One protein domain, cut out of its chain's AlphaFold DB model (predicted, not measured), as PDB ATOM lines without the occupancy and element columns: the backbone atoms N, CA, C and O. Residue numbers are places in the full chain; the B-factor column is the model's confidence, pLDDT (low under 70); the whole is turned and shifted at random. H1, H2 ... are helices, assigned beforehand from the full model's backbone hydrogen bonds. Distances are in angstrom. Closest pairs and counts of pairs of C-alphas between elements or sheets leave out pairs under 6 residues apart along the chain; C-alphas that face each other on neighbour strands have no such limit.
ATOM      1  N   GLU A  20     -34.219  10.876  48.595       96.69
ATOM      2  CA  GLU A  20     -34.140  12.182  47.943       96.69
ATOM      3  C   GLU A  20     -32.687  12.625  47.717       96.69
ATOM      4  O   GLU A  20     -32.382  13.216  46.681       96.69
ATOM      5  N   ARG A  21     -31.777  12.307  48.647       95.81
ATOM      6  CA  ARG A  21     -30.341  12.590  48.516       95.81
ATOM      7  C   ARG A  21     -29.720  11.731  47.416       95.81
ATOM      8  O   ARG A  21     -29.016  12.274  46.567       95.81
ATOM      9  N   VAL A  22     -30.039  10.433  47.402       95.56
ATOM     10  CA  VAL A  22     -29.607   9.495  46.350       95.56
ATOM     11  C   VAL A  22     -30.118   9.955  44.985       95.56
ATOM     12  O   VAL A  22     -29.359  10.004  44.024       95.56
ATOM     13  N   TRP A  23     -31.392  10.349  44.895       94.44
ATOM     14  CA  TRP A  23     -31.985  10.835  43.650       94.44
ATOM     15  C   TRP A  23     -31.267  12.074  43.121       94.44
ATOM     16  O   TRP A  23     -30.912  12.117  41.944       94.44
ATOM     17  N   ARG A  24     -30.996  13.058  43.986       94.00
ATOM     18  CA  ARG A  24     -30.231  14.249  43.601       94.00
ATOM     19  C   ARG A  24     -28.836  13.890  43.099       94.00
ATOM     20  O   ARG A  24     -28.452  14.373  42.041       94.00
ATOM     21  N   ALA A  25     -28.137  12.989  43.790       92.56
ATOM     22  CA  ALA A  25     -26.791  12.551  43.418       92.56
ATOM     23  C   ALA A  25     -26.694  11.980  41.995       92.56
ATOM     24  O   ALA A  25     -25.658  12.110  41.347       92.56
ATOM     25  N   VAL A  26     -27.765  11.355  41.498       89.81
ATOM     26  CA  VAL A  26     -27.777  10.695  40.181       89.81
ATOM     27  C   VAL A  26     -28.531  11.474  39.098       89.81
ATOM     28  O   VAL A  26     -28.549  11.037  37.949       89.81
ATOM     29  N   THR A  27     -29.169  12.600  39.432       87.06
ATOM     30  CA  THR A  27     -29.985  13.375  38.475       87.06
ATOM     31  C   THR A  27     -29.603  14.842  38.355       87.06
ATOM     32  O   THR A  27     -29.783  15.411  37.279       87.06
ATOM     33  N   GLU A  28     -29.071  15.455  39.413       87.94
ATOM     34  CA  GLU A  28     -28.674  16.859  39.385       87.94
ATOM     35  C   GLU A  28     -27.276  16.997  38.772       87.94
ATOM     36  O   GLU A  28     -26.358  16.294  39.203       87.94
ATOM     37  N   PRO A  29     -27.071  17.905  37.802       84.44
ATOM     38  CA  PRO A  29     -25.798  18.035  37.104       84.44
ATOM     39  C   PRO A  29     -24.576  18.217  38.007       84.44
ATOM     40  O   PRO A  29     -23.588  17.501  37.858       84.44
ATOM     41  N   ASP A  30     -24.662  19.148  38.957       85.00
ATOM     42  CA  ASP A  30     -23.547  19.486  39.848       85.00
ATOM     43  C   ASP A  30     -23.215  18.338  40.814       85.00
ATOM     44  O   ASP A  30     -22.059  18.150  41.184       85.00
ATOM     45  N   GLU A  31     -24.222  17.549  41.199       89.81
ATOM     46  CA  GLU A  31     -24.037  16.392  42.075       89.81
ATOM     47  C   GLU A  31     -23.471  15.198  41.301       89.81
ATOM     48  O   GLU A  31     -22.567  14.515  41.779       89.81
ATOM     49  N   LEU A  32     -23.961  14.977  40.077       85.75
ATOM     50  CA  LEU A  32     -23.487  13.909  39.206       85.75
ATOM     51  C   LEU A  32     -22.006  14.108  38.868       85.75
ATOM     52  O   LEU A  32     -21.234  13.161  38.946       85.75
ATOM     53  N   LEU A  33     -21.579  15.342  38.578       83.50
ATOM     54  CA  LEU A  33     -20.165  15.681  38.366       83.50
ATOM     55  C   LEU A  33     -19.291  15.506  39.623       83.50
ATOM     56  O   LEU A  33     -18.067  15.512  39.513       83.50
ATOM     57  N   GLY A  34     -19.896  15.364  40.805       83.38
ATOM     58  CA  GLY A  34     -19.188  15.175  42.068       83.38
ATOM     59  C   GLY A  34     -18.625  13.766  42.278       83.38
ATOM     60  O   GLY A  34     -17.670  13.622  43.038       83.38
ATOM     61  N   TRP A  35     -19.184  12.752  41.615       85.25
ATOM     62  CA  TRP A  35     -18.766  11.349  41.765       85.25
ATOM     63  C   TRP A  35     -18.718  10.574  40.444       85.25
ATOM     64  O   TRP A  35     -17.982   9.598  40.338       85.25
ATOM     65  N   PHE A  36     -19.505  10.956  39.431       81.25
ATOM     66  CA  PHE A  36     -19.539  10.214  38.175       81.25
ATOM     67  C   PHE A  36     -18.160  10.314  37.511       81.25
ATOM     68  O   PHE A  36     -17.625  11.422  37.414       81.25
ATOM     69  N   PRO A  37     -17.575   9.197  37.038       68.62
ATOM     70  CA  PRO A  37     -16.192   9.133  36.571       68.62
ATOM     71  C   PRO A  37     -16.033   9.821  35.205       68.62
ATOM     72  O   PRO A  37     -15.760   9.202  34.175       68.62
ATOM     73  N   THR A  38     -16.184  11.143  35.167       67.56
ATOM     74  CA  THR A  38     -15.997  11.990  33.985       67.56
ATOM     75  C   THR A  38     -14.534  12.372  33.801       67.56
ATOM     76  O   THR A  38     -14.235  13.431  33.252       67.56
ATOM     77  N   HIS A  39     -13.589  11.571  34.298       65.88
ATOM     78  CA  HIS A  39     -12.172  11.919  34.290       65.88
ATOM     79  C   HIS A  39     -11.671  12.158  32.858       65.88
ATOM     80  O   HIS A  39     -11.560  11.241  32.046       65.88
ATOM     81  N   GLY A  40     -11.395  13.426  32.543       61.47
ATOM     82  CA  GLY A  40     -10.997  13.861  31.204       61.47
ATOM     83  C   GLY A  40     -12.128  13.885  30.169       61.47
ATOM     84  O   GLY A  40     -11.837  13.982  28.977       61.47
ATOM     85  N   ALA A  41     -13.390  13.789  30.596       71.94
ATOM     86  CA  ALA A  41     -14.557  13.876  29.732       71.94
ATOM     87  C   ALA A  41     -15.193  15.277  29.763       71.94
ATOM     88  O   ALA A  41     -15.348  15.883  30.821       71.94
ATOM     89  N   GLU A  42     -15.597  15.779  28.598       78.31
ATOM     90  CA  GLU A  42     -16.464  16.956  28.484       78.31
ATOM     91  C   GLU A  42     -17.921  16.489  28.571       78.31
ATOM     92  O   GLU A  42     -18.320  15.584  27.833       78.31
ATOM     93  N   VAL A  43     -18.714  17.090  29.461       79.56
ATOM     94  CA  VAL A  43     -20.091  16.656  29.740       79.56
ATOM     95  C   VAL A  43     -21.042  17.852  29.715       79.56
ATOM     96  O   VAL A  43     -20.834  18.834  30.422       79.56
ATOM     97  N   ASP A  44     -22.102  17.754  28.911       84.38
ATOM     98  CA  ASP A  44     -23.213  18.711  28.837       84.38
ATOM     99  C   ASP A  44     -24.502  18.043  29.350       84.38
ATOM    100  O   ASP A  44     -25.153  17.276  28.636       84.38
ATOM    101  N   LEU A  45     -24.853  18.288  30.616       78.81
ATOM    102  CA  LEU A  45     -25.951  17.612  31.322       78.81
ATOM    103  C   LEU A  45     -27.300  18.297  31.083       78.81
ATOM    104  O   LEU A  45     -27.884  18.937  31.954       78.81
ATOM    105  N   ARG A  46     -27.814  18.127  29.867       83.94
ATOM    106  CA  ARG A  46     -29.161  18.537  29.450       83.94
ATOM    107  C   ARG A  46     -29.713  17.561  28.409       83.94
ATOM    108  O   ARG A  46     -28.937  16.848  27.770       83.94
ATOM    109  N   PRO A  47     -31.031  17.553  28.144       84.25
ATOM    110  CA  PRO A  47     -31.582  16.779  27.036       84.25
ATOM    111  C   PRO A  47     -30.884  17.108  25.704       84.25
ATOM    112  O   PRO A  47     -30.821  18.268  25.288       84.25
ATOM    113  N   GLY A  48     -30.336  16.078  25.051       89.81
ATOM    114  CA  GLY A  48     -29.573  16.209  23.804       89.81
ATOM    115  C   GLY A  48     -28.152  16.771  23.958       89.81
ATOM    116  O   GLY A  48     -27.537  17.118  22.950       89.81
ATOM    117  N   GLY A  49     -27.643  16.904  25.185       86.25
ATOM    118  CA  GLY A  49     -26.250  17.246  25.457       86.25
ATOM    119  C   GLY A  49     -25.286  16.109  25.097       86.25
ATOM    120  O   GLY A  49     -25.688  14.959  24.911       86.25
ATOM    121  N   LEU A  50     -24.007  16.452  24.942       86.88
ATOM    122  CA  LEU A  50     -22.957  15.520  24.540       86.88
ATOM    123  C   LEU A  50     -22.085  15.127  25.729       86.88
ATOM    124  O   LEU A  50     -21.755  15.951  26.579       86.88
ATOM    125  N   VAL A  51     -21.652  13.869  25.714       82.44
ATOM    126  CA  VAL A  51     -20.552  13.372  26.536       82.44
ATOM    127  C   VAL A  51     -19.411  13.011  25.597       82.44
ATOM    128  O   VAL A  51     -19.570  12.162  24.718       82.44
ATOM    129  N   ARG A  52     -18.263  13.666  25.758       82.94
ATOM    130  CA  ARG A  52     -17.025  13.324  25.058       82.94
ATOM    131  C   ARG A  52     -16.049  12.765  26.069       82.94
ATOM    132  O   ARG A  52     -15.522  13.519  26.871       82.94
ATOM    133  N   SER A  53     -15.748  11.480  25.973       75.50
ATOM    134  CA  SER A  53     -14.677  10.836  26.730       75.50
ATOM    135  C   SER A  53     -13.623  10.271  25.779       75.50
ATOM    136  O   SER A  53     -13.917   9.899  24.639       75.50
ATOM    137  N   ALA A  54     -12.371  10.228  26.229       78.50
ATOM    138  CA  ALA A  54     -11.325   9.471  25.552       78.50
ATOM    139  C   ALA A  54     -11.323   8.028  26.080       78.50
ATOM    140  O   ALA A  54     -11.479   7.813  27.279       78.50
ATOM    141  N   LEU A  55     -11.107   7.039  25.205       74.44
ATOM    142  CA  LEU A  55     -10.885   5.639  25.594       74.44
ATOM    143  C   LEU A  55      -9.481   5.484  26.193       74.44
ATOM    144  O   LEU A  55      -8.568   4.950  25.564       74.44
ATOM    145  N   THR A  56      -9.288   6.044  27.381       82.50
ATOM    146  CA  THR A  56      -8.031   5.956  28.119       82.50
ATOM    147  C   THR A  56      -7.913   4.607  28.821       82.50
ATOM    148  O   THR A  56      -8.895   3.893  29.029       82.50
ATOM    149  N   GLU A  57      -6.690   4.271  29.225       81.62
ATOM    150  CA  GLU A  57      -6.417   3.075  30.025       81.62
ATOM    151  C   GLU A  57      -7.215   3.059  31.338       81.62
ATOM    152  O   GLU A  57      -7.708   2.015  31.747       81.62
ATOM    153  N   GLN A  58      -7.417   4.223  31.954       75.88
ATOM    154  CA  GLN A  58      -8.213   4.356  33.171       75.88
ATOM    155  C   GLN A  58      -9.693   4.007  32.934       75.88
ATOM    156  O   GLN A  58     -10.255   3.200  33.666       75.88
ATOM    157  N   ILE A  59     -10.305   4.538  31.867       77.00
ATOM    158  CA  ILE A  59     -11.691   4.206  31.480       77.00
ATOM    159  C   ILE A  59     -11.820   2.707  31.168       77.00
ATOM    160  O   ILE A  59     -12.833   2.079  31.471       77.00
ATOM    161  N   ARG A  60     -10.796   2.108  30.552       78.62
ATOM    162  CA  ARG A  60     -10.765   0.667  30.271       78.62
ATOM    163  C   ARG A  60     -10.741  -0.156  31.561       78.62
ATOM    164  O   ARG A  60     -11.488  -1.120  31.661       78.62
ATOM    165  N   GLN A  61      -9.923   0.234  32.537       76.94
ATOM    166  CA  GLN A  61      -9.811  -0.474  33.815       76.94
ATOM    167  C   GLN A  61     -11.139  -0.503  34.582       76.94
ATOM    168  O   GLN A  61     -11.550  -1.591  34.974       76.94
ATOM    169  N   GLY A  62     -11.850   0.624  34.709       75.31
ATOM    170  CA  GLY A  62     -13.170   0.658  35.367       75.31
ATOM    171  C   GLY A  62     -14.212  -0.246  34.689       75.31
ATOM    172  O   GLY A  62     -14.993  -0.944  35.343       75.31
ATOM    173  N   ASN A  63     -14.170  -0.329  33.354       76.88
ATOM    174  CA  ASN A  63     -15.022  -1.250  32.599       76.88
ATOM    175  C   ASN A  63     -14.672  -2.728  32.848       76.88
ATOM    176  O   ASN A  63     -15.578  -3.547  33.002       76.88
ATOM    177  N   ASP A  64     -13.384  -3.068  32.928       77.44
ATOM    178  CA  ASP A  64     -12.917  -4.442  33.161       77.44
ATOM    179  C   ASP A  64     -13.169  -4.918  34.605       77.44
ATOM    180  O   ASP A  64     -13.402  -6.106  34.835       77.44
ATOM    181  N   THR A  65     -13.143  -4.010  35.586       75.19
ATOM    182  CA  THR A  65     -13.416  -4.312  37.007       75.19
ATOM    183  C   THR A  65     -14.900  -4.204  37.367       75.19
ATOM    184  O   THR A  65     -15.304  -4.436  38.515       75.19
ATOM    185  N   GLY A  66     -15.744  -3.905  36.378       72.25
ATOM    186  CA  GLY A  66     -17.187  -3.853  36.536       72.25
ATOM    187  C   GLY A  66     -17.640  -2.738  37.476       72.25
ATOM    188  O   GLY A  66     -18.547  -2.985  38.271       72.25
ATOM    189  N   TRP A  67     -17.029  -1.552  37.390       78.75
ATOM    190  CA  TRP A  67     -17.529  -0.312  38.000       78.75
ATOM    191  C   TRP A  67     -17.585  -0.311  39.537       78.75
ATOM    192  O   TRP A  67     -18.398   0.384  40.138       78.75
ATOM    193  N   SER A  68     -16.807  -1.172  40.197       82.69
ATOM    194  CA  SER A  68     -16.965  -1.378  41.645       82.69
ATOM    195  C   SER A  68     -16.398  -0.207  42.455       82.69
ATOM    196  O   SER A  68     -17.005   0.189  43.444       82.69
ATOM    197  N   GLU A  69     -15.283   0.376  42.008       82.44
ATOM    198  CA  GLU A  69     -14.650   1.529  42.664       82.44
ATOM    199  C   GLU A  69     -15.534   2.776  42.544       82.44
ATOM    200  O   GLU A  69     -15.798   3.457  43.528       82.44
ATOM    201  N   GLU A  70     -16.094   3.016  41.365       84.31
ATOM    202  CA  GLU A  70     -16.945   4.172  41.082       84.31
ATOM    203  C   GLU A  70     -18.281   4.109  41.838       84.31
ATOM    204  O   GLU A  70     -18.835   5.130  42.246       84.31
ATOM    205  N   LEU A  71     -18.805   2.903  42.072       88.44
ATOM    206  CA  LEU A  71     -19.986   2.705  42.915       88.44
ATOM    207  C   LEU A  71     -19.677   2.895  44.406       88.44
ATOM    208  O   LEU A  71     -20.519   3.418  45.140       88.44
ATOM    209  N   ASP A  72     -18.479   2.521  44.861       89.12
ATOM    210  CA  ASP A  72     -18.027   2.830  46.219       89.12
ATOM    211  C   ASP A  72     -17.838   4.345  46.413       89.12
ATOM    212  O   ASP A  72     -18.198   4.876  47.468       89.12
ATOM    213  N   GLU A  73     -17.356   5.054  45.388       88.62
ATOM    214  CA  GLU A  73     -17.271   6.518  45.372       88.62
ATOM    215  C   GLU A  73     -18.653   7.176  45.437       88.62
ATOM    216  O   GLU A  73     -18.844   8.086  46.243       88.62
ATOM    217  N   LEU A  74     -19.643   6.687  44.675       91.44
ATOM    218  CA  LEU A  74     -21.035   7.142  44.790       91.44
ATOM    219  C   LEU A  74     -21.548   7.004  46.228       91.44
ATOM    220  O   LEU A  74     -22.116   7.955  46.768       91.44
ATOM    221  N   ARG A  75     -21.358   5.833  46.853       94.25
ATOM    222  CA  ARG A  75     -21.800   5.605  48.238       94.25
ATOM    223  C   ARG A  75     -21.149   6.612  49.177       94.25
ATOM    224  O   ARG A  75     -21.854   7.298  49.911       94.25
ATOM    225  N   ALA A  76     -19.826   6.742  49.109       92.12
ATOM    226  CA  ALA A  76     -19.085   7.669  49.956       92.12
ATOM    227  C   ALA A  76     -19.524   9.128  49.739       92.12
ATOM    228  O   ALA A  76     -19.701   9.864  50.706       92.12
ATOM    229  N   TYR A  77     -19.745   9.541  48.488       92.62
ATOM    230  CA  TYR A  77     -20.215  10.882  48.138       92.62
ATOM    231  C   TYR A  77     -21.600  11.181  48.721       92.62
ATOM    232  O   TYR A  77     -21.847  12.269  49.247       92.62
ATOM    233  N   VAL A  78     -22.511  10.212  48.630       94.38
ATOM    234  CA  VAL A  78     -23.883  10.350  49.123       94.38
ATOM    235  C   VAL A  78     -23.935  10.364  50.648       94.38
ATOM    236  O   VAL A  78     -24.635  11.201  51.205       94.38
ATOM    237  N   GLU A  79     -23.192   9.485  51.317       93.44
ATOM    238  CA  GLU A  79     -23.189   9.363  52.783       93.44
ATOM    239  C   GLU A  79     -22.443  10.513  53.482       93.44
ATOM    240  O   GLU A  79     -22.664  10.775  54.664       93.44
ATOM    241  N   ALA A  80     -21.572  11.229  52.766       88.88
ATOM    242  CA  ALA A  80     -20.804  12.345  53.314       88.88
ATOM    243  C   ALA A  80     -21.572  13.680  53.414       88.88
ATOM    244  O   ALA A  80     -21.047  14.613  54.029       88.88
ATOM    245  N   GLY A  81     -22.762  13.812  52.810       71.44
ATOM    246  CA  GLY A  81     -23.507  15.083  52.730       71.44
ATOM    247  C   GLY A  81     -24.988  14.943  53.010       71.44
ATOM    248  O   GLY A  81     -25.526  15.821  53.721       71.44
TER     249      GLY A  81
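What this domain is: This is residues 20 to 81 of the 81 residues of an uncharacterized protein of Actinobacteria bacterium RBG_19FT_COMBO_70_19 (UniProt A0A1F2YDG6). Look first for a flat arrangement of four short helices and one long loop: H1 and H2 make a corner, both meet H4, and H3 makes another corner with H4 near residues 68 to 70. Between H2 and H3, residues 36 to 56 form a long loop that folds back on itself, with a short antiparallel pairing of residues 42 to 43 with 51 to 52. The printed part has 62 residues, with the named helices H1, H2, H3, H4 in that order and no named strand; its class is all helix. It is only just compact, close to loose, with a radius of gyration of the C-alphas of 12.3 A, and spans 33 by 28 by 14 A.

Where its parts are: Find C-alpha 20 at (-34.140, 12.182, 47.943); from there H1 runs through residues 20 to 27, 10.4 A long. H2 follows at residues 29 to 35, 10.8 A. H3 takes residues 57 to 64, 10.4 A, from C-alpha 57 at (-6.417, 3.075, 30.025). H4, residues 68 to 79, runs 16.7 A to C-alpha 79 at (-23.189, 9.363, 52.783).

How they stand to each other: Begin at H4, the hub. It touches H2 at a steep tilt of 60 degrees, opposite ways; the closest C-alphas, of Trp 35 and Leu 74, are 5.7 A apart. With residue 78 alone it only just touches H1, with 3 pairs of C-alphas within 8 A, the closest those of Val 22 and Val 78 at 6.4 A. H1 and H2 touch only at the corner, about perpendicular at 85 degrees, closest at the C-alphas of Ala 25 and Glu 31, 4.9 A. With residues 68 to 70 alone, H4 only just touches H3, only at the corner, with 3 pairs within 8 A, the closest the C-alphas of Gly 62 and Glu 69 at 7.5 A. H3 is apart from H1 and H2. In H1, H3 and H4 every O i to N i+4 pair is within hydrogen-bond range; in H2 1 of 3 is, beside 3 of 4 O i to N i+3 pairs.

The domain as a whole: The C-alphas farthest apart, of Glu 20 and Glu 57, are 34.2 A apart. The printed part has no cut; the link from H2 to H3 is long, the other two tight. Residues 37 to 40 are under 70 in pLDDT; the mean of the printed part is 83.2.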